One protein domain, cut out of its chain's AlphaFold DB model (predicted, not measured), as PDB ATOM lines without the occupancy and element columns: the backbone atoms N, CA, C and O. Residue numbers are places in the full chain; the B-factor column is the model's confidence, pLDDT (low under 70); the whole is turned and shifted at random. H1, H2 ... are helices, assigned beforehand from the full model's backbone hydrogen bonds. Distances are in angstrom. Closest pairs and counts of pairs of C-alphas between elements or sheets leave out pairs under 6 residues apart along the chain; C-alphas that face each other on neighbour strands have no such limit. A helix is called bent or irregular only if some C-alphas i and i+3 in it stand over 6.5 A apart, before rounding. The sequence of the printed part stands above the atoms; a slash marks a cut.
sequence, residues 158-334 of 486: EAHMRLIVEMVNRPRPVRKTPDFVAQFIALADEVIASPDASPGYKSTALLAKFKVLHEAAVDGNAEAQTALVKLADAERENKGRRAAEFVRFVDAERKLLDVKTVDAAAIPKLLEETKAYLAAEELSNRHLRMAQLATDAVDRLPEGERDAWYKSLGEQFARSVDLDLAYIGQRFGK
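Overview. This is residues 158 to 334 of the 486 residues of a protein of Planctomycetes bacterium (UniProt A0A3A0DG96). An elongated pile of helices zigzags back and forth in two groups: H1, H3, H4 and H5 pack together at one end, H7 to H10 at the other, and H6 lies between the groups and touches both. Little H2 sits at the turn between H1 and H3. The printed part has 177 residues with ten named helices, H1 to H10 in chain order, no named strand, and the class is all helix. It is compact, with a radius of gyration of the C-alphas of 17.6 A, and spans 58 by 33 by 27 A.

Along the chain. H1, residues 158 to 168, begins at C-alpha 158 (36.004, 23.736, 40.860). H2 is residues 172 to 175, and H3, residues 178 to 193, is 22.4 A long. H4, residues 199 to 218, measures 28.5 A; H5 is residues 222 to 234. H6, residues 241 to 260, measures 31.8 A from C-alpha 241 (26.754, 22.421, 19.075). H7, residues 264 to 280, is 25.4 A long, H8 is residues 285 to 299, and H9 is residues 303 to 318. H10, residues 323 to 332, ends at C-alpha 332 (43.002, 3.113, 2.246). H6 and H8 are irregular, with C-alphas 257 and 260 7.6 A apart and C-alphas 286 and 289 7.2 A apart; H7 and H9 are only just irregular, at 7.0 A for C-alphas 265 and 268 and 6.9 A for 304 and 307.

Arrangement. H1, H3, H4, H6, H7, H8, H9 and H10 form a bundle, helices set side by side. H3 and H4 are a helical hairpin, opposite ways at a shallow tilt of 22 degrees, closest at the C-alphas of Ile 192 and Lys 202, 4.6 A. H5 touches H6 with residues 228 to 233 alone, closest at the C-alphas of Ala 232 and Val 247, 4.8 A, at a steep tilt of 46 degrees. H6 touches H8 with residues 253 to 260 alone, closest at the C-alphas of Leu 256 and Leu 293, 5.8 A. H9 and H10 are a hairpin at 22 degrees, closest at the C-alphas of Ala 318 and Ala 326, 4.0 A. H2 touches no helix; H1 and H10 are apart. Every O i to N i+4 pair is within hydrogen-bond range in H1, H3, H4, H5 and H10, against 12 of 16 in H6, 11 of 13 in H7, 9 of 11 in H8 and 9 of 12 in H9; H2 is too short for such a pair.

Size, cuts and confidence. The C-alphas of Asp 196 and Gly 304 are the two farthest apart, 59.2 A. The printed part has no cut and no long link. Its mean pLDDT is 89.3, and residues 331 to 334 are under 70.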
ATOM      1  N   GLU A 158      34.685  23.379  41.386       91.31
ATOM      2  CA  GLU A 158      36.004  23.736  40.860       91.31
ATOM      3  C   GLU A 158      37.032  22.638  41.164       91.31
ATOM      4  O   GLU A 158      37.798  22.255  40.276       91.31
ATOM      5  N   ALA A 159      37.008  22.059  42.368       93.00
ATOM      6  CA  ALA A 159      37.822  20.891  42.696       93.00
ATOM      7  C   ALA A 159      37.477  19.677  41.812       93.00
ATOM      8  O   ALA A 159      38.389  19.023  41.303       93.00
ATOM      9  N   HIS A 160      36.189  19.419  41.556       94.50
ATOM     10  CA  HIS A 160      35.751  18.316  40.690       94.50
ATOM     11  C   HIS A 160      36.213  18.542  39.243       94.50
ATOM     12  O   HIS A 160      36.769  17.638  38.624       94.50
ATOM     13  N   MET A 161      36.097  19.766  38.716       94.69
ATOM     14  CA  MET A 161      36.609  20.110  37.384       94.69
ATOM     15  C   MET A 161      38.135  19.990  37.274       94.69
ATOM     16  O   MET A 161      38.632  19.527  36.246       94.69
ATOM     17  N   ARG A 162      38.893  20.363  38.316       93.38
ATOM     18  CA  ARG A 162      40.352  20.147  38.360       93.38
ATOM     19  C   ARG A 162      40.689  18.654  38.333       93.38
ATOM     20  O   ARG A 162      41.547  18.256  37.550       93.38
ATOM     21  N   LEU A 163      39.977  17.836  39.112       93.38
ATOM     22  CA  LEU A 163      40.164  16.384  39.138       93.38
ATOM     23  C   LEU A 163      39.792  15.729  37.795       93.38
ATOM     24  O   LEU A 163      40.557  14.907  37.303       93.38
ATOM     25  N   ILE A 164      38.705  16.151  37.135       93.62
ATOM     26  CA  ILE A 164      38.357  15.725  35.764       93.62
ATOM     27  C   ILE A 164      39.525  15.989  34.801       93.62
ATOM     28  O   ILE A 164      39.931  15.096  34.055       93.62
ATOM     29  N   VAL A 165      40.099  17.197  34.824       90.94
ATOM     30  CA  VAL A 165      41.244  17.555  33.968       90.94
ATOM     31  C   VAL A 165      42.479  16.717  34.309       90.94
ATOM     32  O   VAL A 165      43.169  16.253  33.402       90.94
ATOM     33  N   GLU A 166      42.758  16.474  35.587       91.56
ATOM     34  CA  GLU A 166      43.867  15.618  36.012       91.56
ATOM     35  C   GLU A 166      43.686  14.167  35.535       91.56
ATOM     36  O   GLU A 166      44.609  13.582  34.967       91.56
ATOM     37  N   MET A 167      42.484  13.606  35.697       92.88
ATOM     38  CA  MET A 167      42.137  12.246  35.285       92.88
ATOM     39  C   MET A 167      42.276  12.050  33.769       92.88
ATOM     40  O   MET A 167      42.904  11.081  33.343       92.88
ATOM     41  N   VAL A 168      41.774  12.978  32.940       87.62
ATOM     42  CA  VAL A 168      41.906  12.897  31.467       87.62
ATOM     43  C   VAL A 168      43.375  12.849  31.022       87.62
ATOM     44  O   VAL A 168      43.689  12.187  30.033       87.62
ATOM     45  N   ASN A 169      44.276  13.499  31.764       86.75
ATOM     46  CA  ASN A 169      45.711  13.545  31.472       86.75
ATOM     47  C   ASN A 169      46.513  12.356  32.044       86.75
ATOM     48  O   ASN A 169      47.730  12.295  31.852       86.75
ATOM     49  N   ARG A 170      45.882  11.389  32.728       87.81
ATOM     50  CA  ARG A 170      46.583  10.186  33.212       87.81
ATOM     51  C   ARG A 170      47.036   9.280  32.044       87.81
ATOM     52  O   ARG A 170      46.382   9.249  30.994       87.81
ATOM     53  N   PRO A 171      48.136   8.510  32.200       82.88
ATOM     54  CA  PRO A 171      48.618   7.593  31.163       82.88
ATOM     55  C   PRO A 171      47.544   6.594  30.720       82.88
ATOM     56  O   PRO A 171      46.795   6.086  31.556       82.88
ATOM     57  N   ARG A 172      47.492   6.264  29.418       76.75
ATOM     58  CA  ARG A 172      46.442   5.391  28.851       76.75
ATOM     59  C   ARG A 172      46.243   4.076  29.629       76.75
ATOM     60  O   ARG A 172      45.082   3.786  29.887       76.75
ATOM     61  N   PRO A 173      47.280   3.327  30.072       80.00
ATOM     62  CA  PRO A 173      47.079   2.090  30.838       80.00
ATOM     63  C   PRO A 173      46.239   2.265  32.112       80.00
ATOM     64  O   PRO A 173      45.424   1.406  32.421       80.00
ATOM     65  N   VAL A 174      46.375   3.401  32.808       84.00
ATOM     66  CA  VAL A 174      45.571   3.722  34.001       84.00
ATOM     67  C   VAL A 174      44.128   4.045  33.614       84.00
ATOM     68  O   VAL A 174      43.198   3.629  34.294       84.00
ATOM     69  N   ARG A 175      43.929   4.751  32.492       83.50
ATOM     70  CA  ARG A 175      42.599   5.173  32.024       83.50
ATOM     71  C   ARG A 175      41.724   4.030  31.493       83.50
ATOM     72  O   ARG A 175      40.529   4.238  31.318       83.50
ATOM     73  N   LYS A 176      42.299   2.846  31.235       80.69
ATOM     74  CA  LYS A 176      41.564   1.663  30.751       80.69
ATOM     75  C   LYS A 176      40.843   0.873  31.849       80.69
ATOM     76  O   LYS A 176      40.031   0.014  31.513       80.69
ATOM     77  N   THR A 177      41.152   1.079  33.132       85.94
ATOM     78  CA  THR A 177      40.577   0.226  34.185       85.94
ATOM     79  C   THR A 177      39.079   0.514  34.371       85.94
ATOM     80  O   THR A 177      38.678   1.682  34.320       85.94
ATOM     81  N   PRO A 178      38.232  -0.509  34.611       85.75
ATOM     82  CA  PRO A 178      36.804  -0.300  34.866       85.75
ATOM     83  C   PRO A 178      36.551   0.688  36.012       85.75
ATOM     84  O   PRO A 178      35.729   1.591  35.869       85.75
ATOM     85  N   ASP A 179      37.334   0.590  37.090       89.62
ATOM     86  CA  ASP A 179      37.255   1.489  38.247       89.62
ATOM     87  C   ASP A 179      37.529   2.952  37.879       89.62
ATOM     88  O   ASP A 179      36.814   3.842  38.338       89.62
ATOM     89  N   PHE A 180      38.535   3.219  37.033       92.56
ATOM     90  CA  PHE A 180      38.828   4.575  36.567       92.56
ATOM     91  C   PHE A 180      37.656   5.134  35.755       92.56
ATOM     92  O   PHE A 180      37.241   6.272  35.971       92.56
ATOM     93  N   VAL A 181      37.110   4.332  34.836       93.00
ATOM     94  CA  VAL A 181      35.983   4.725  33.980       93.00
ATOM     95  C   VAL A 181      34.742   5.016  34.829       93.00
ATOM     96  O   VAL A 181      34.127   6.067  34.660       93.00
ATOM     97  N   ALA A 182      34.417   4.150  35.792       92.94
ATOM     98  CA  ALA A 182      33.287   4.329  36.703       92.94
ATOM     99  C   ALA A 182      33.433   5.582  37.587       92.94
ATOM    100  O   ALA A 182      32.509   6.396  37.650       92.94
ATOM    101  N   GLN A 183      34.602   5.784  38.210       93.94
ATOM    102  CA  GLN A 183      34.892   6.976  39.020       93.94
ATOM    103  C   GLN A 183      34.802   8.261  38.191       93.94
ATOM    104  O   GLN A 183      34.217   9.247  38.636       93.94
ATOM    105  N   PHE A 184      35.333   8.248  36.965       96.00
ATOM    106  CA  PHE A 184      35.282   9.398  36.069       96.00
ATOM    107  C   PHE A 184      33.845   9.766  35.677       96.00
ATOM    108  O   PHE A 184      33.489  10.943  35.650       96.00
ATOM    109  N   ILE A 185      33.016   8.762  35.372       95.62
ATOM    110  CA  ILE A 185      31.608   8.958  35.017       95.62
ATOM    111  C   ILE A 185      30.837   9.563  36.192       95.62
ATOM    112  O   ILE A 185      30.146  10.559  35.986       95.62
ATOM    113  N   ALA A 186      30.998   9.016  37.401       94.44
ATOM    114  CA  ALA A 186      30.345   9.532  38.605       94.44
ATOM    115  C   ALA A 186      30.720  11.002  38.865       94.44
ATOM    116  O   ALA A 186      29.839  11.852  38.978       94.44
ATOM    117  N   LEU A 187      32.019  11.319  38.833       95.38
ATOM    118  CA  LEU A 187      32.539  12.675  39.024       95.38
ATOM    119  C   LEU A 187      32.002  13.670  37.975       95.38
ATOM    120  O   LEU A 187      31.688  14.819  38.288       95.38
ATOM    121  N   ALA A 188      31.879  13.237  36.716       96.19
ATOM    122  CA  ALA A 188      31.290  14.050  35.658       96.19
ATOM    123  C   ALA A 188      29.778  14.260  35.854       96.19
ATOM    124  O   ALA A 188      29.290  15.370  35.642       96.19
ATOM    125  N   ASP A 189      29.040  13.233  36.287       95.88
ATOM    126  CA  ASP A 189      27.600  13.323  36.552       95.88
ATOM    127  C   ASP A 189      27.279  14.245  37.734       95.88
ATOM    128  O   ASP A 189      26.341  15.037  37.645       95.88
ATOM    129  N   GLU A 190      28.091  14.233  38.793       95.75
ATOM    130  CA  GLU A 190      27.978  15.174  39.916       95.75
ATOM    131  C   GLU A 190      28.127  16.636  39.450       95.75
ATOM    132  O   GLU A 190      27.318  17.496  39.813       95.75
ATOM    133  N   VAL A 191      29.098  16.925  38.572       95.88
ATOM    134  CA  VAL A 191      29.270  18.262  37.971       95.88
ATOM    135  C   VAL A 191      28.102  18.638  37.055       95.88
ATOM    136  O   VAL A 191      27.643  19.782  37.085       95.88
ATOM    137  N   ILE A 192      27.597  17.704  36.244       94.62
ATOM    138  CA  ILE A 192      26.466  17.951  35.337       94.62
ATOM    139  C   ILE A 192      25.180  18.219  36.134       94.62
ATOM    140  O   ILE A 192      24.441  19.152  35.805       94.62
ATOM    141  N   ALA A 193      24.931  17.459  37.202       94.31
ATOM    142  CA  ALA A 193      23.762  17.594  38.068       94.31
ATOM    143  C   ALA A 193      23.816  18.834  38.979       94.31
ATOM    144  O   ALA A 193      22.773  19.424  39.263       94.31
ATOM    145  N   SER A 194      25.008  19.270  39.405       93.44
ATOM    146  CA  SER A 194      25.169  20.378  40.358       93.44
ATOM    147  C   SER A 194      24.504  21.686  39.883       93.44
ATOM    148  O   SER A 194      24.744  22.119  38.751       93.44
ATOM    149  N   PRO A 195      23.686  22.363  40.712       91.19
ATOM    150  CA  PRO A 195      23.075  23.648  40.369       91.19
ATOM    151  C   PRO A 195      24.104  24.786  40.364       91.19
ATOM    152  O   PRO A 195      23.930  25.760  39.635       91.19
ATOM    153  N   ASP A 196      25.193  24.633  41.121       89.50
ATOM    154  CA  ASP A 196      26.271  25.616  41.245       89.50
ATOM    155  C   ASP A 196      27.253  25.560  40.053       89.50
ATOM    156  O   ASP A 196      28.082  26.454  39.863       89.50
ATOM    157  N   ALA A 197      27.167  24.521  39.213       91.88
ATOM    158  CA  ALA A 197      28.023  24.361  38.044       91.88
ATOM    159  C   ALA A 197      27.575  25.236  36.862       91.88
ATOM    160  O   ALA A 197      26.460  25.123  36.347       91.88
ATOM    161  N   SER A 198      28.495  26.075  36.373       93.12
ATOM    162  CA  SER A 198      28.261  26.919  35.195       93.12
ATOM    163  C   SER A 198      27.916  26.087  33.943       93.12
ATOM    164  O   SER A 198      28.412  24.965  33.799       93.12
ATOM    165  N   PRO A 199      27.158  26.634  32.969       91.62
ATOM    166  CA  PRO A 199      26.878  25.940  31.706       91.62
ATOM    167  C   PRO A 199      28.144  25.491  30.959       91.62
ATOM    168  O   PRO A 199      28.142  24.447  30.308       91.62
ATOM    169  N   GLY A 200      29.241  26.248  31.093       91.56
ATOM    170  CA  GLY A 200      30.551  25.881  30.558       91.56
ATOM    171  C   GLY A 200      31.112  24.617  31.210       91.56
ATOM    172  O   GLY A 200      31.497  23.698  30.496       91.56
ATOM    173  N   TYR A 201      31.087  24.527  32.544       93.94
ATOM    174  CA  TYR A 201      31.540  23.336  33.272       93.94
ATOM    175  C   TYR A 201      30.663  22.114  33.001       93.94
ATOM    176  O   TYR A 201      31.208  21.058  32.692       93.94
ATOM    177  N   LYS A 202      29.331  22.261  32.993       94.31
ATOM    178  CA  LYS A 202      28.414  21.172  32.607       94.31
ATOM    179  C   LYS A 202      28.725  20.655  31.198       94.31
ATOM    180  O   LYS A 202      28.851  19.452  30.997       94.31
ATOM    181  N   SER A 203      28.932  21.558  30.234       93.50
ATOM    182  CA  SER A 203      29.316  21.184  28.867       93.50
ATOM    183  C   SER A 203      30.697  20.518  28.801       93.50
ATOM    184  O   SER A 203      30.858  19.541  28.075       93.50
ATOM    185  N   THR A 204      31.694  20.996  29.554       93.56
ATOM    186  CA  THR A 204      33.029  20.375  29.594       93.56
ATOM    187  C   THR A 204      32.991  18.979  30.215       93.56
ATOM    188  O   THR A 204      33.552  18.057  29.626       93.56
ATOM    189  N   ALA A 205      32.301  18.799  31.346       95.31
ATOM    190  CA  ALA A 205      32.124  17.500  31.992       95.31
ATOM    191  C   ALA A 205      31.389  16.507  31.075       95.31
ATOM    192  O   ALA A 205      31.852  15.382  30.902       95.31
ATOM    193  N   LEU A 206      30.321  16.946  30.395       95.94
ATOM    194  CA  LEU A 206      29.585  16.131  29.425       95.94
ATOM    195  C   LEU A 206      30.473  15.656  28.262       95.94
ATOM    196  O   LEU A 206      30.503  14.467  27.948       95.94
ATOM    197  N   LEU A 207      31.232  16.562  27.639       94.19
ATOM    198  CA  LEU A 207      32.134  16.214  26.531       94.19
ATOM    199  C   LEU A 207      33.276  15.293  26.982       94.19
ATOM    200  O   LEU A 207      33.672  14.389  26.246       94.19
ATOM    201  N   ALA A 208      33.787  15.487  28.199       94.44
ATOM    202  CA  ALA A 208      34.797  14.608  28.771       94.44
ATOM    203  C   ALA A 208      34.223  13.211  29.078       94.44
ATOM    204  O   ALA A 208      34.878  12.211  28.785       94.44
ATOM    205  N   LYS A 209      32.981  13.128  29.576       96.25
ATOM    206  CA  LYS A 209      32.255  11.868  29.800       96.25
ATOM    207  C   LYS A 209      32.024  11.107  28.491       96.25
ATOM    208  O   LYS A 209      32.337   9.920  28.439       96.25
ATOM    209  N   PHE A 210      31.580  11.778  27.422       95.88
ATOM    210  CA  PHE A 210      31.506  11.187  26.075       95.88
ATOM    211  C   PHE A 210      32.855  10.605  25.629       95.88
ATOM    212  O   PHE A 210      32.910   9.462  25.176       95.88
ATOM    213  N   LYS A 211      33.948  11.368  25.783       92.75
ATOM    214  CA  LYS A 211      35.294  10.933  25.389       92.75
ATOM    215  C   LYS A 211      35.756   9.689  26.156       92.75
ATOM    216  O   LYS A 211      36.211   8.742  25.524       92.75
ATOM    217  N   VAL A 212      35.639   9.674  27.486       93.75
ATOM    218  CA  VAL A 212      36.102   8.543  28.315       93.75
ATOM    219  C   VAL A 212      35.263   7.287  28.069       93.75
ATOM    220  O   VAL A 212      35.823   6.198  27.951       93.75
ATOM    221  N   LEU A 213      33.943   7.430  27.906       95.25
ATOM    222  CA  LEU A 213      33.064   6.325  27.514       95.25
ATOM    223  C   LEU A 213      33.429   5.751  26.138       95.25
ATOM    224  O   LEU A 213      33.458   4.533  25.975       95.25
ATOM    225  N   HIS A 214      33.740   6.608  25.160       94.38
ATOM    226  CA  HIS A 214      34.176   6.172  23.830       94.38
ATOM    227  C   HIS A 214      35.539   5.478  23.860       94.38
ATOM    228  O   HIS A 214      35.654   4.381  23.327       94.38
ATOM    229  N   GLU A 215      36.540   6.040  24.543       89.31
ATOM    230  CA  GLU A 215      37.858   5.401  24.699       89.31
ATOM    231  C   GLU A 215      37.744   4.012  25.351       89.31
ATOM    232  O   GLU A 215      38.316   3.050  24.844       89.31
ATOM    233  N   ALA A 216      36.949   3.879  26.418       90.62
ATOM    234  CA  ALA A 216      36.713   2.595  27.077       90.62
ATOM    235  C   ALA A 216      35.963   1.593  26.176       90.62
ATOM    236  O   ALA A 216      36.291   0.407  26.167       90.62
ATOM    237  N   ALA A 217      34.992   2.058  25.384       91.44
ATOM    238  CA  ALA A 217      34.269   1.231  24.418       91.44
ATOM    239  C   ALA A 217      35.158   0.762  23.248       91.44
ATOM    240  O   ALA A 217      35.026  -0.371  22.788       91.44
ATOM    241  N   VAL A 218      36.085   1.607  22.780       87.50
ATOM    242  CA  VAL A 218      37.127   1.247  21.798       87.50
ATOM    243  C   VAL A 218      38.077   0.196  22.379       87.50
ATOM    244  O   VAL A 218      38.457  -0.735  21.676       87.50
ATOM    245  N   ASP A 219      38.415   0.307  23.666       84.00
ATOM    246  CA  ASP A 219      39.237  -0.658  24.405       84.00
ATOM    247  C   ASP A 219      38.470  -1.938  24.835       84.00
ATOM    248  O   ASP A 219      39.022  -2.771  25.551       84.00
ATOM    249  N   GLY A 220      37.229  -2.137  24.365       84.88
ATOM    250  CA  GLY A 220      36.461  -3.384  24.509       84.88
ATOM    251  C   GLY A 220      35.460  -3.436  25.670       84.88
ATOM    252  O   GLY A 220      34.820  -4.466  25.876       84.88
ATOM    253  N   ASN A 221      35.277  -2.350  26.428       88.12
ATOM    254  CA  ASN A 221      34.320  -2.317  27.536       88.12
ATOM    255  C   ASN A 221      32.864  -2.191  27.024       88.12
ATOM    256  O   ASN A 221      32.415  -1.119  26.604       88.12
ATOM    257  N   ALA A 222      32.109  -3.292  27.094       89.56
ATOM    258  CA  ALA A 222      30.712  -3.368  26.653       89.56
ATOM    259  C   ALA A 222      29.743  -2.504  27.489       89.56
ATOM    260  O   ALA A 222      28.787  -1.939  26.947       89.56
ATOM    261  N   GLU A 223      29.992  -2.349  28.792       91.56
ATOM    262  CA  GLU A 223      29.192  -1.480  29.663       91.56
ATOM    263  C   GLU A 223      29.390  -0.010  29.281       91.56
ATOM    264  O   GLU A 223      28.418   0.731  29.140       91.56
ATOM    265  N   ALA A 224      30.635   0.392  29.000       93.75
ATOM    266  CA  ALA A 224      30.952   1.724  28.495       93.75
ATOM    267  C   ALA A 224      30.318   1.980  27.117       93.75
ATOM    268  O   ALA A 224      29.756   3.050  26.899       93.75
ATOM    269  N   GLN A 225      30.316   0.995  26.210       93.75
ATOM    270  CA  GLN A 225      29.624   1.101  24.917       93.75
ATOM    271  C   GLN A 225      28.102   1.269  25.086       93.75
ATOM    272  O   GLN A 225      27.488   2.063  24.369       93.75
ATOM    273  N   THR A 226      27.493   0.580  26.055       94.94
ATOM    274  CA  THR A 226      26.064   0.720  26.388       94.94
ATOM    275  C   THR A 226      25.762   2.092  27.002       94.94
ATOM    276  O   THR A 226      24.822   2.775  26.590       94.94
ATOM    277  N   ALA A 227      26.589   2.542  27.949       95.75
ATOM    278  CA  ALA A 227      26.459   3.847  28.589       95.75
ATOM    279  C   ALA A 227      26.705   5.014  27.614       95.75
ATOM    280  O   ALA A 227      26.015   6.028  27.706       95.75
ATOM    281  N   LEU A 228      27.617   4.861  26.645       96.88
ATOM    282  CA  LEU A 228      27.863   5.829  25.570       96.88
ATOM    283  C   LEU A 228      26.617   6.046  24.705       96.88
ATOM    284  O   LEU A 228      26.249   7.186  24.433       96.88
ATOM    285  N   VAL A 229      25.957   4.957  24.299       95.62
ATOM    286  CA  VAL A 229      24.723   5.018  23.501       95.62
ATOM    287  C   VAL A 229      23.593   5.652  24.310       95.62
ATOM    288  O   VAL A 229      22.959   6.584  23.827       95.62
ATOM    289  N   LYS A 230      23.409   5.241  25.572       96.56
ATOM    290  CA  LYS A 230      22.411   5.843  26.473       96.56
ATOM    291  C   LYS A 230      22.644   7.345  26.690       96.56
ATOM    292  O   LYS A 230      21.679   8.103  26.747       96.56
ATOM    293  N   LEU A 231      23.902   7.781  26.799       96.62
ATOM    294  CA  LEU A 231      24.254   9.198  26.898       96.62
ATOM    295  C   LEU A 231      23.940   9.944  25.594       96.62
ATOM    296  O   LEU A 231      23.334  11.008  25.638       96.62
ATOM    297  N   ALA A 232      24.288   9.375  24.436       96.44
ATOM    298  CA  ALA A 232      23.949   9.969  23.144       96.44
ATOM    299  C   ALA A 232      22.428  10.100  22.946       96.44
ATOM    300  O   ALA A 232      21.967  11.131  22.464       96.44
ATOM    301  N   ASP A 233      21.651   9.095  23.366       95.75
ATOM    302  CA  ASP A 233      20.186   9.118  23.314       95.75
ATOM    303  C   ASP A 233      19.577  10.184  24.246       95.75
ATOM    304  O   ASP A 233      18.636  10.870  23.847       95.75
ATOM    305  N   ALA A 234      20.135  10.380  25.448       95.12
ATOM    306  CA  ALA A 234      19.698  11.425  26.382       95.12
ATOM    307  C   ALA A 234      20.006  12.853  25.883       95.12
ATOM    308  O   ALA A 234      19.240  13.780  26.137       95.12
ATOM    309  N   GLU A 235      21.103  13.028  25.147       95.69
ATOM    310  CA  GLU A 235      21.590  14.333  24.682       95.69
ATOM    311  C   GLU A 235      21.081  14.727  23.279       95.69
ATOM    312  O   GLU A 235      21.496  15.759  22.745       95.69
ATOM    313  N   ARG A 236      20.164  13.954  22.671       93.06
ATOM    314  CA  ARG A 236      19.620  14.213  21.316       93.06
ATOM    315  C   ARG A 236      19.051  15.621  21.135       93.06
ATOM    316  O   ARG A 236      19.315  16.260  20.121       93.06
ATOM    317  N   GLU A 237      18.323  16.109  22.134       91.44
ATOM    318  CA  GLU A 237      17.681  17.432  22.123       91.44
ATOM    319  C   GLU A 237      18.592  18.553  22.672       91.44
ATOM    320  O   GLU A 237      18.158  19.698  22.852       91.44
ATOM    321  N   ASN A 238      19.868  18.259  22.957       87.56
ATOM    322  CA  ASN A 238      20.801  19.250  23.480       87.56
ATOM    323  C   ASN A 238      21.190  20.265  22.390       87.56
ATOM    324  O   ASN A 238      21.847  19.958  21.396       87.56
ATOM    325  N   LYS A 239      20.836  21.533  22.625       86.44
ATOM    326  CA  LYS A 239      21.098  22.663  21.714       86.44
ATOM    327  C   LYS A 239      22.579  23.073  21.639       86.44
ATOM    328  O   LYS A 239      22.941  23.938  20.840       86.44
ATOM    329  N   GLY A 240      23.448  22.497  22.470       89.50
ATOM    330  CA  GLY A 240      24.886  22.734  22.454       89.50
ATOM    331  C   GLY A 240      25.560  22.069  21.254       89.50
ATOM    332  O   GLY A 240      25.675  20.848  21.211       89.50
ATOM    333  N   ARG A 241      26.089  22.877  20.318       88.88
ATOM    334  CA  ARG A 241      26.754  22.421  19.075       88.88
ATOM    335  C   ARG A 241      27.659  21.191  19.272       88.88
ATOM    336  O   ARG A 241      27.487  20.204  18.565       88.88
ATOM    337  N   ARG A 242      28.577  21.234  20.247       88.81
ATOM    338  CA  ARG A 242      29.542  20.146  20.509       88.81
ATOM    339  C   ARG A 242      28.898  18.862  21.041       88.81
ATOM    340  O   ARG A 242      29.386  17.781  20.737       88.81
ATOM    341  N   ALA A 243      27.823  18.962  21.825       91.06
ATOM    342  CA  ALA A 243      27.086  17.781  22.276       91.06
ATOM    343  C   ALA A 243      26.389  17.121  21.077       91.06
ATOM    344  O   ALA A 243      26.567  15.931  20.845       91.06
ATOM    345  N   ALA A 244      25.721  17.915  20.236       92.19
ATOM    346  CA  ALA A 244      25.090  17.428  19.010       92.19
ATOM    347  C   ALA A 244      26.095  16.802  18.014       92.19
ATOM    348  O   ALA A 244      25.761  15.821  17.355       92.19
ATOM    349  N   GLU A 245      27.321  17.332  17.901       91.88
ATOM    350  CA  GLU A 245      28.427  16.705  17.144       91.88
ATOM    351  C   GLU A 245      28.771  15.306  17.687       91.88
ATOM    352  O   GLU A 245      28.863  14.352  16.913       91.88
ATOM    353  N   PHE A 246      28.896  15.154  19.010       93.62
ATOM    354  CA  PHE A 246      29.140  13.854  19.646       93.62
ATOM    355  C   PHE A 246      27.967  12.877  19.496       93.62
ATOM    356  O   PHE A 246      28.202  11.700  19.233       93.62
ATOM    357  N   VAL A 247      26.716  13.339  19.588       95.38
ATOM    358  CA  VAL A 247      25.530  12.494  19.354       95.38
ATOM    359  C   VAL A 247      25.522  11.963  17.917       95.38
ATOM    360  O   VAL A 247      25.401  10.754  17.721       95.38
ATOM    361  N   ARG A 248      25.734  12.828  16.910       94.62
ATOM    362  CA  ARG A 248      25.827  12.399  15.499       94.62
ATOM    363  C   ARG A 248      26.974  11.415  15.269       94.62
ATOM    364  O   ARG A 248      26.799  10.452  14.529       94.62
ATOM    365  N   PHE A 249      28.122  11.642  15.910       95.88
ATOM    366  CA  PHE A 249      29.263  10.727  15.870       95.88
ATOM    367  C   PHE A 249      28.912   9.335  16.418       95.88
ATOM    368  O   PHE A 249      29.118   8.343  15.719       95.88
ATOM    369  N   VAL A 250      28.331   9.257  17.622       95.62
ATOM    370  CA  VAL A 250      27.933   7.982  18.243       95.62
ATOM    371  C   VAL A 250      26.849   7.279  17.421       95.62
ATOM    372  O   VAL A 250      26.912   6.063  17.258       95.62
ATOM    373  N   ASP A 251      25.891   8.012  16.848       93.81
ATOM    374  CA  ASP A 251      24.873   7.437  15.960       93.81
ATOM    375  C   ASP A 251      25.463   6.842  14.676       93.81
ATOM    376  O   ASP A 251      25.071   5.745  14.277       93.81
ATOM    377  N   ALA A 252      26.396   7.544  14.029       94.00
ATOM    378  CA  ALA A 252      27.063   7.058  12.824       94.00
ATOM    379  C   ALA A 252      27.949   5.837  13.122       94.00
ATOM    380  O   ALA A 252      27.909   4.848  12.393       94.00
ATOM    381  N   GLU A 253      28.708   5.871  14.220       94.38
ATOM    382  CA  GLU A 253      29.592   4.774  14.615       94.38
ATOM    383  C   GLU A 253      28.806   3.534  15.073       94.38
ATOM    384  O   GLU A 253      29.149   2.419  14.685       94.38
ATOM    385  N   ARG A 254      27.701   3.710  15.817       91.44
ATOM    386  CA  ARG A 254      26.817   2.611  16.251       91.44
ATOM    387  C   ARG A 254      26.318   1.779  15.072       91.44
ATOM    388  O   ARG A 254      26.388   0.559  15.134       91.44
ATOM    389  N   LYS A 255      25.879   2.422  13.985       90.88
ATOM    390  CA  LYS A 255      25.405   1.726  12.774       90.88
ATOM    391  C   LYS A 255      26.470   0.830  12.127       90.88
ATOM    392  O   LYS A 255      26.121  -0.124  11.441       90.88
ATOM    393  N   LEU A 256      27.750   1.149  12.320       90.56
ATOM    394  CA  LEU A 256      28.882   0.392  11.786       90.56
ATOM    395  C   LEU A 256      29.368  -0.719  12.733       90.56
ATOM    396  O   LEU A 256      29.985  -1.670  12.264       90.56
ATOM    397  N   LEU A 257      29.090  -0.648  14.040       87.75
ATOM    398  CA  LEU A 257      29.478  -1.705  14.989       87.75
ATOM    399  C   LEU A 257      28.783  -3.040  14.685       87.75
ATOM    400  O   LEU A 257      29.413  -4.094  14.753       87.75
ATOM    401  N   ASP A 258      27.522  -2.988  14.260       80.69
ATOM    402  CA  ASP A 258      26.735  -4.166  13.882       80.69
ATOM    403  C   ASP A 258      27.082  -4.706  12.477       80.69
ATOM    404  O   ASP A 258      26.452  -5.643  11.985       80.69
ATOM    405  N   VAL A 259      28.107  -4.180  11.792       80.31
ATOM    406  CA  VAL A 259      28.376  -4.549  10.390       80.31
ATOM    407  C   VAL A 259      28.840  -5.995  10.181       80.31
ATOM    408  O   VAL A 259      28.979  -6.428   9.042       80.31
ATOM    409  N   LYS A 260      29.029  -6.787  11.241       75.31
ATOM    410  CA  LYS A 260      29.230  -8.246  11.143       75.31
ATOM    411  C   LYS A 260      27.912  -9.035  11.106       75.31
ATOM    412  O   LYS A 260      27.908 -10.152  10.601       75.31
ATOM    413  N   THR A 261      26.808  -8.463  11.592       79.81
ATOM    414  CA  THR A 261      25.481  -9.108  11.686       79.81
ATOM    415  C   THR A 261      24.471  -8.573  10.665       79.81
ATOM    416  O   THR A 261      23.527  -9.277  10.318       79.81
ATOM    417  N   VAL A 262      24.680  -7.360  10.141       82.88
ATOM    418  CA  VAL A 262      23.860  -6.738   9.082       82.88
ATOM    419  C   VAL A 262      23.863  -7.570   7.783       82.88
ATOM    420  O   VAL A 262      24.867  -8.193   7.432       82.88
ATOM    421  N   ASP A 263      22.757  -7.567   7.032       85.62
ATOM    422  CA  ASP A 263      22.665  -8.196   5.703       85.62
ATOM    423  C   ASP A 263      23.635  -7.534   4.702       85.62
ATOM    424  O   ASP A 263      23.743  -6.307   4.653       85.62
ATOM    425  N   ALA A 264      24.325  -8.329   3.877       83.56
ATOM    426  CA  ALA A 264      25.239  -7.826   2.851       83.56
ATOM    427  C   ALA A 264      24.568  -6.823   1.887       83.56
ATOM    428  O   ALA A 264      25.187  -5.832   1.504       83.56
ATOM    429  N   ALA A 265      23.283  -7.014   1.565       88.00
ATOM    430  CA  ALA A 265      22.514  -6.112   0.708       88.00
ATOM    431  C   ALA A 265      22.267  -4.721   1.330       88.00
ATOM    432  O   ALA A 265      21.999  -3.760   0.609       88.00
ATOM    433  N   ALA A 266      22.372  -4.582   2.657       91.75
ATOM    434  CA  ALA A 266      22.210  -3.303   3.353       91.75
ATOM    435  C   ALA A 266      23.524  -2.500   3.472       91.75
ATOM    436  O   ALA A 266      23.485  -1.294   3.734       91.75
ATOM    437  N   ILE A 267      24.682  -3.135   3.246       92.81
ATOM    438  CA  ILE A 267      26.007  -2.516   3.413       92.81
ATOM    439  C   ILE A 267      26.224  -1.292   2.505       92.81
ATOM    440  O   ILE A 267      26.663  -0.269   3.033       92.81
ATOM    441  N   PRO A 268      25.887  -1.296   1.196       94.50
ATOM    442  CA  PRO A 268      26.101  -0.120   0.345       94.50
ATOM    443  C   PRO A 268      25.368   1.128   0.858       94.50
ATOM    444  O   PRO A 268      25.907   2.233   0.828       94.50
ATOM    445  N   LYS A 269      24.158   0.953   1.408       94.56
ATOM    446  CA  LYS A 269      23.386   2.044   2.014       94.56
ATOM    447  C   LYS A 269      24.052   2.560   3.293       94.56
ATOM    448  O   LYS A 269      24.191   3.769   3.459       94.56
ATOM    449  N   LEU A 270      24.489   1.657   4.173       94.69
ATOM    450  CA  LEU A 270      25.225   1.998   5.396       94.69
ATOM    451  C   LEU A 270      26.514   2.781   5.088       94.69
ATOM    452  O   LEU A 270      26.838   3.750   5.779       94.69
ATOM    453  N   LEU A 271      27.225   2.402   4.027       94.56
ATOM    454  CA  LEU A 271      28.430   3.093   3.585       94.56
ATOM    455  C   LEU A 271      28.137   4.472   2.970       94.56
ATOM    456  O   LEU A 271      28.883   5.407   3.256       94.56
ATOM    457  N   GLU A 272      27.055   4.660   2.201       96.19
ATOM    458  CA  GLU A 272      26.643   6.013   1.772       96.19
ATOM    459  C   GLU A 272      26.237   6.903   2.956       96.19
ATOM    460  O   GLU A 272      26.652   8.061   3.020       96.19
ATOM    461  N   GLU A 273      25.489   6.380   3.934       95.38
ATOM    462  CA  GLU A 273      25.161   7.127   5.160       95.38
ATOM    463  C   GLU A 273      26.431   7.523   5.935       95.38
ATOM    464  O   GLU A 273      26.544   8.651   6.423       95.38
ATOM    465  N   THR A 274      27.421   6.625   5.985       95.69
ATOM    466  CA  THR A 274      28.738   6.878   6.587       95.69
ATOM    467  C   THR A 274      29.502   7.964   5.828       95.69
ATOM    468  O   THR A 274      30.002   8.899   6.448       95.69
ATOM    469  N   LYS A 275      29.550   7.912   4.490       95.44
ATOM    470  CA  LYS A 275      30.163   8.956   3.649       95.44
ATOM    471  C   LYS A 275      29.482  10.313   3.830       95.44
ATOM    472  O   LYS A 275      30.167  11.325   3.889       95.44
ATOM    473  N   ALA A 276      28.153  10.350   3.927       96.12
ATOM    474  CA  ALA A 276      27.413  11.591   4.143       96.12
ATOM    475  C   ALA A 276      27.752  12.225   5.505       96.12
ATOM    476  O   ALA A 276      27.989  13.430   5.577       96.12
ATOM    477  N   TYR A 277      27.846  11.409   6.562       96.19
ATOM    478  CA  TYR A 277      28.337  11.840   7.874       96.19
ATOM    479  C   TYR A 277      29.788  12.349   7.799       96.19
ATOM    480  O   TYR A 277      30.068  13.480   8.196       96.19
ATOM    481  N   LEU A 278      30.701  11.543   7.244       95.06
ATOM    482  CA  LEU A 278      32.129  11.860   7.170       95.06
ATOM    483  C   LEU A 278      32.402  13.147   6.392       95.06
ATOM    484  O   LEU A 278      33.274  13.912   6.797       95.06
ATOM    485  N   ALA A 279      31.651  13.415   5.319       94.62
ATOM    486  CA  ALA A 279      31.770  14.629   4.521       94.62
ATOM    487  C   ALA A 279      31.321  15.894   5.277       94.62
ATOM    488  O   ALA A 279      31.919  16.960   5.084       94.62
ATOM    489  N   ALA A 280      30.311  15.776   6.146       93.56
ATOM    490  CA  ALA A 280      29.711  16.883   6.893       93.56
ATOM    491  C   ALA A 280      30.486  17.293   8.162       93.56
ATOM    492  O   ALA A 280      30.274  18.395   8.667       93.56
ATOM    493  N   GLU A 281      31.374  16.437   8.674       92.69
ATOM    494  CA  GLU A 281      32.031  16.609   9.978       92.69
ATOM    495  C   GLU A 281      33.541  16.875   9.878       92.69
ATOM    496  O   GLU A 281      34.224  16.404   8.966       92.69
ATOM    497  N   GLU A 282      34.089  17.597  10.861       91.62
ATOM    498  CA  GLU A 282      35.538  17.771  11.003       91.62
ATOM    499  C   GLU A 282      36.170  16.486  11.561       91.62
ATOM    500  O   GLU A 282      35.910  16.071  12.699       91.62
ATOM    501  N   LEU A 283      36.997  15.833  10.743       92.44
ATOM    502  CA  LEU A 283      37.574  14.537  11.081       92.44
ATOM    503  C   LEU A 283      38.828  14.684  11.946       92.44
ATOM    504  O   LEU A 283      39.817  15.297  11.551       92.44
ATOM    505  N   SER A 284      38.761  14.077  13.128       86.31
ATOM    506  CA  SER A 284      39.830  13.953  14.122       86.31
ATOM    507  C   SER A 284      39.964  12.507  14.623       86.31
ATOM    508  O   SER A 284      39.140  11.656  14.269       86.31
ATOM    509  N   ASN A 285      40.948  12.251  15.496       83.44
ATOM    510  CA  ASN A 285      41.286  10.960  16.119       83.44
ATOM    511  C   ASN A 285      40.087  10.070  16.513       83.44
ATOM    512  O   ASN A 285      40.130   8.854  16.338       83.44
ATOM    513  N   ARG A 286      38.977  10.667  16.983       87.19
ATOM    514  CA  ARG A 286      37.750   9.941  17.373       87.19
ATOM    515  C   ARG A 286      37.210   9.011  16.274       87.19
ATOM    516  O   ARG A 286      36.625   7.984  16.587       87.19
ATOM    517  N   HIS A 287      37.440   9.325  14.996       92.81
ATOM    518  CA  HIS A 287      36.952   8.526  13.866       92.81
ATOM    519  C   HIS A 287      37.899   7.386  13.446       92.81
ATOM    520  O   HIS A 287      37.594   6.690  12.481       92.81
ATOM    521  N   LEU A 288      39.016   7.145  14.149       85.88
ATOM    522  CA  LEU A 288      39.916   6.021  13.845       85.88
ATOM    523  C   LEU A 288      39.187   4.666  13.891       85.88
ATOM    524  O   LEU A 288      39.296   3.882  12.948       85.88
ATOM    525  N   ARG A 289      38.366   4.416  14.926       87.50
ATOM    526  CA  ARG A 289      37.532   3.200  14.991       87.50
ATOM    527  C   ARG A 289      36.518   3.154  13.845       87.50
ATOM    528  O   ARG A 289      36.360   2.110  13.223       87.50
ATOM    529  N   MET A 290      35.884   4.280  13.514       92.25
ATOM    530  CA  MET A 290      34.952   4.378  12.382       92.25
ATOM    531  C   MET A 290      35.614   4.012  11.041       92.25
ATOM    532  O   MET A 290      34.986   3.343  10.225       92.25
ATOM    533  N   ALA A 291      36.881   4.379  10.824       87.19
ATOM    534  CA  ALA A 291      37.625   4.021   9.616       87.19
ATOM    535  C   ALA A 291      37.919   2.511   9.512       87.19
ATOM    536  O   ALA A 291      37.817   1.936   8.425       87.19
ATOM    537  N   GLN A 292      38.204   1.852  10.642       82.62
ATOM    538  CA  GLN A 292      38.304   0.391  10.693       82.62
ATOM    539  C   GLN A 292      36.946  -0.274  10.432       82.62
ATOM    540  O   GLN A 292      36.855  -1.147   9.578       82.62
ATOM    541  N   LEU A 293      35.870   0.163  11.093       88.31
ATOM    542  CA  LEU A 293      34.542  -0.435  10.897       88.31
ATOM    543  C   LEU A 293      34.014  -0.240   9.464       88.31
ATOM    544  O   LEU A 293      33.380  -1.134   8.911       88.31
ATOM    545  N   ALA A 294      34.309   0.898   8.829       90.12
ATOM    546  CA  ALA A 294      34.008   1.120   7.416       90.12
ATOM    547  C   ALA A 294      34.841   0.213   6.487       90.12
ATOM    548  O   ALA A 294      34.365  -0.167   5.421       90.12
ATOM    549  N   THR A 295      36.052  -0.184   6.893       83.56
ATOM    550  CA  THR A 295      36.866  -1.182   6.178       83.56
ATOM    551  C   THR A 295      36.262  -2.580   6.308       83.56
ATOM    552  O   THR A 295      36.016  -3.213   5.284       83.56
ATOM    553  N   ASP A 296      35.932  -3.017   7.532       84.50
ATOM    554  CA  ASP A 296      35.226  -4.281   7.806       84.50
ATOM    555  C   ASP A 296      33.907  -4.376   7.010       84.50
ATOM    556  O   ASP A 296      33.535  -5.446   6.529       84.50
ATOM    557  N   ALA A 297      33.209  -3.249   6.842       89.31
ATOM    558  CA  ALA A 297      32.005  -3.140   6.027       89.31
ATOM    559  C   ALA A 297      32.280  -3.367   4.529       89.31
ATOM    560  O   ALA A 297      31.603  -4.180   3.899       89.31
ATOM    561  N   VAL A 298      33.277  -2.682   3.954       87.56
ATOM    562  CA  VAL A 298      33.645  -2.835   2.535       87.56
ATOM    563  C   VAL A 298      34.140  -4.248   2.231       87.56
ATOM    564  O   VAL A 298      33.797  -4.789   1.183       87.56
ATOM    565  N   ASP A 299      34.883  -4.887   3.135       83.62
ATOM    566  CA  ASP A 299      35.411  -6.240   2.914       83.62
ATOM    567  C   ASP A 299      34.322  -7.319   2.759       83.62
ATOM    568  O   ASP A 299      34.588  -8.369   2.169       83.62
ATOM    569  N   ARG A 300      33.089  -7.049   3.215       84.62
ATOM    570  CA  ARG A 300      31.911  -7.915   3.022       84.62
ATOM    571  C   ARG A 300      31.201  -7.729   1.671       84.62
ATOM    572  O   ARG A 300      30.283  -8.493   1.377       84.62
ATOM    573  N   LEU A 301      31.584  -6.737   0.862       85.06
ATOM    574  CA  LEU A 301      31.037  -6.530  -0.486       85.06
ATOM    575  C   LEU A 301      31.713  -7.445  -1.529       85.06
ATOM    576  O   LEU A 301      32.857  -7.868  -1.330       85.06
ATOM    577  N   PRO A 302      31.057  -7.721  -2.676       83.56
ATOM    578  CA  PRO A 302      31.664  -8.454  -3.786       83.56
ATOM    579  C   PRO A 302      32.973  -7.813  -4.271       83.56
ATOM    580  O   PRO A 302      33.090  -6.590  -4.343       83.56
ATOM    581  N   GLU A 303      33.953  -8.639  -4.656       72.31
ATOM    582  CA  GLU A 303      35.328  -8.195  -4.944       72.31
ATOM    583  C   GLU A 303      35.410  -7.026  -5.939       72.31
ATOM    584  O   GLU A 303      36.145  -6.075  -5.682       72.31
ATOM    585  N   GLY A 304      34.608  -7.056  -7.009       75.56
ATOM    586  CA  GLY A 304      34.584  -6.016  -8.044       75.56
ATOM    587  C   GLY A 304      33.941  -4.681  -7.639       75.56
ATOM    588  O   GLY A 304      34.027  -3.724  -8.402       75.56
ATOM    589  N   GLU A 305      33.306  -4.592  -6.467       82.88
ATOM    590  CA  GLU A 305      32.667  -3.361  -5.974       82.88
ATOM    591  C   GLU A 305      33.542  -2.612  -4.954       82.88
ATOM    592  O   GLU A 305      33.426  -1.394  -4.806       82.88
ATOM    593  N   ARG A 306      34.451  -3.319  -4.266       84.31
ATOM    594  CA  ARG A 306      35.223  -2.796  -3.122       84.31
ATOM    595  C   ARG A 306      36.135  -1.617  -3.463       84.31
ATOM    596  O   ARG A 306      36.266  -0.693  -2.663       84.31
ATOM    597  N   ASP A 307      36.753  -1.625  -4.639       79.88
ATOM    598  CA  ASP A 307      37.779  -0.651  -5.040       79.88
ATOM    599  C   ASP A 307      37.280   0.801  -5.020       79.88
ATOM    600  O   ASP A 307      37.978   1.700  -4.541       79.88
ATOM    601  N   ALA A 308      36.054   1.030  -5.501       85.19
ATOM    602  CA  ALA A 308      35.437   2.354  -5.522       85.19
ATOM    603  C   ALA A 308      35.150   2.871  -4.103       85.19
ATOM    604  O   ALA A 308      35.382   4.048  -3.807       85.19
ATOM    605  N   TRP A 309      34.703   1.981  -3.209       89.19
ATOM    606  CA  TRP A 309      34.473   2.296  -1.801       89.19
ATOM    607  C   TRP A 309      35.768   2.614  -1.066       89.19
ATOM    608  O   TRP A 309      35.843   3.650  -0.407       89.19
ATOM    609  N   TYR A 310      36.802   1.782  -1.227       84.50
ATOM    610  CA  TYR A 310      38.115   2.020  -0.629       84.50
ATOM    611  C   TYR A 310      38.706   3.357  -1.055       84.50
ATOM    612  O   TYR A 310      39.134   4.135  -0.201       84.50
ATOM    613  N   LYS A 311      38.653   3.663  -2.356       84.94
ATOM    614  CA  LYS A 311      39.084   4.959  -2.874       84.94
ATOM    615  C   LYS A 311      38.316   6.111  -2.223       84.94
ATOM    616  O   LYS A 311      38.934   6.997  -1.638       84.94
ATOM    617  N   SER A 312      36.983   6.077  -2.273       90.38
ATOM    618  CA  SER A 312      36.146   7.187  -1.801       90.38
ATOM    619  C   SER A 312      36.219   7.407  -0.284       90.38
ATOM    620  O   SER A 312      36.256   8.550   0.169       90.38
ATOM    621  N   LEU A 313      36.270   6.335   0.513       91.06
ATOM    622  CA  LEU A 313      36.435   6.426   1.968       91.06
ATOM    623  C   LEU A 313      37.854   6.867   2.340       91.06
ATOM    624  O   LEU A 313      38.019   7.719   3.209       91.06
ATOM    625  N   GLY A 314      38.878   6.351   1.656       88.38
ATOM    626  CA  GLY A 314      40.264   6.760   1.869       88.38
ATOM    627  C   GLY A 314      40.497   8.243   1.580       88.38
ATOM    628  O   GLY A 314      41.098   8.931   2.400       88.38
ATOM    629  N   GLU A 315      39.945   8.766   0.480       90.81
ATOM    630  CA  GLU A 315      39.942  10.204   0.166       90.81
ATOM    631  C   GLU A 315      39.255  11.038   1.267       90.81
ATOM    632  O   GLU A 315      39.731  12.121   1.612       90.81
ATOM    633  N   GLN A 316      38.182  10.523   1.880       92.62
ATOM    634  CA  GLN A 316      37.505  11.197   2.993       92.62
ATOM    635  C   GLN A 316      38.261  11.127   4.320       92.62
ATOM    636  O   GLN A 316      38.247  12.107   5.056       92.62
ATOM    637  N   PHE A 317      38.958  10.039   4.640       91.38
ATOM    638  CA  PHE A 317      39.813  10.005   5.831       91.38
ATOM    639  C   PHE A 317      41.101  10.821   5.632       91.38
ATOM    640  O   PHE A 317      41.557  11.482   6.562       91.38
ATOM    641  N   ALA A 318      41.633  10.884   4.405       89.50
ATOM    642  CA  ALA A 318      42.845  11.634   4.063       89.50
ATOM    643  C   ALA A 318      42.725  13.161   4.253       89.50
ATOM    644  O   ALA A 318      43.748  13.824   4.406       89.50
ATOM    645  N   ARG A 319      41.502  13.721   4.276       92.31
ATOM    646  CA  ARG A 319      41.244  15.145   4.593       92.31
ATOM    647  C   ARG A 319      41.177  15.463   6.098       92.31
ATOM    648  O   ARG A 319      40.826  16.582   6.462       92.31
ATOM    649  N   SER A 320      41.436  14.485   6.965       90.44
ATOM    650  CA  SER A 320      41.479  14.664   8.420       90.44
ATOM    651  C   SER A 320      42.566  15.654   8.855       90.44
ATOM    652  O   SER A 320      43.639  15.709   8.256       90.44
ATOM    653  N   VAL A 321      42.307  16.400   9.935       84.31
ATOM    654  CA  VAL A 321      43.329  17.231  10.610       84.31
ATOM    655  C   VAL A 321      44.211  16.415  11.564       84.31
ATOM    656  O   VAL A 321      45.278  16.867  11.970       84.31
ATOM    657  N   ASP A 322      43.770  15.208  11.918       87.69
ATOM    658  CA  ASP A 322      44.540  14.214  12.664       87.69
ATOM    659  C   ASP A 322      45.459  13.426  11.715       87.69
ATOM    660  O   ASP A 322      44.985  12.881  10.712       87.69
ATOM    661  N   LEU A 323      46.761  13.394  12.030       76.94
ATOM    662  CA  LEU A 323      47.805  12.822  11.170       76.94
ATOM    663  C   LEU A 323      47.670  11.308  10.994       76.94
ATOM    664  O   LEU A 323      47.893  10.820   9.886       76.94
ATOM    665  N   ASP A 324      47.286  10.580  12.045       74.50
ATOM    666  CA  ASP A 324      47.127   9.126  11.986       74.50
ATOM    667  C   ASP A 324      45.957   8.776  11.064       74.50
ATOM    668  O   ASP A 324      46.113   7.989  10.129       74.50
ATOM    669  N   LEU A 325      44.805   9.429  11.250       80.56
ATOM    670  CA  LEU A 325      43.627   9.226  10.408       80.56
ATOM    671  C   LEU A 325      43.865   9.666   8.951       80.56
ATOM    672  O   LEU A 325      43.413   8.988   8.025       80.56
ATOM    673  N   ALA A 326      44.616  10.751   8.730       82.06
ATOM    674  CA  ALA A 326      44.981  11.206   7.390       82.06
ATOM    675  C   ALA A 326      45.928  10.219   6.679       82.06
ATOM    676  O   ALA A 326      45.705   9.875   5.516       82.06
ATOM    677  N   TYR A 327      46.950   9.716   7.380       76.38
ATOM    678  CA  TYR A 327      47.865   8.682   6.883       76.38
ATOM    679  C   TYR A 327      47.122   7.385   6.542       76.38
ATOM    680  O   TYR A 327      47.282   6.829   5.452       76.38
ATOM    681  N   ILE A 328      46.245   6.946   7.444       73.25
ATOM    682  CA  ILE A 328      45.361   5.794   7.266       73.25
ATOM    683  C   ILE A 328      44.483   5.974   6.015       73.25
ATOM    684  O   ILE A 328      44.457   5.091   5.156       73.25
ATOM    685  N   GLY A 329      43.866   7.146   5.826       81.25
ATOM    686  CA  GLY A 329      43.097   7.471   4.621       81.25
ATOM    687  C   GLY A 329      43.908   7.393   3.322       81.25
ATOM    688  O   GLY A 329      43.464   6.781   2.350       81.25
ATOM    689  N   GLN A 330      45.137   7.918   3.312       78.38
ATOM    690  CA  GLN A 330      46.035   7.838   2.149       78.38
ATOM    691  C   GLN A 330      46.437   6.396   1.788       78.38
ATOM    692  O   GLN A 330      46.673   6.099   0.611       78.38
ATOM    693  N   ARG A 331      46.503   5.485   2.770       69.75
ATOM    694  CA  ARG A 331      46.736   4.048   2.528       69.75
ATOM    695  C   ARG A 331      45.459   3.329   2.081       69.75
ATOM    696  O   ARG A 331      45.532   2.506   1.169       69.75
ATOM    697  N   PHE A 332      44.300   3.671   2.647       65.50
ATOM    698  CA  PHE A 332      43.002   3.113   2.246       65.50
ATOM    699  C   PHE A 332      42.568   3.522   0.832       65.50
ATOM    700  O   PHE A 332      41.991   2.697   0.128       65.50
ATOM    701  N   GLY A 333      42.886   4.745   0.389       60.16
ATOM    702  CA  GLY A 333      42.411   5.323  -0.879       60.16
ATOM    703  C   GLY A 333      42.944   4.670  -2.163       60.16
ATOM    704  O   GLY A 333      42.499   4.992  -3.264       60.16
ATOM    705  N   LYS A 334      43.900   3.745  -2.052       60.66
ATOM    706  CA  LYS A 334      44.353   2.901  -3.168       60.66
ATOM    707  C   LYS A 334      43.440   1.666  -3.234       60.66
ATOM    708  O   LYS A 334      43.058   1.186  -2.170       60.66
TER     709      LYS A 334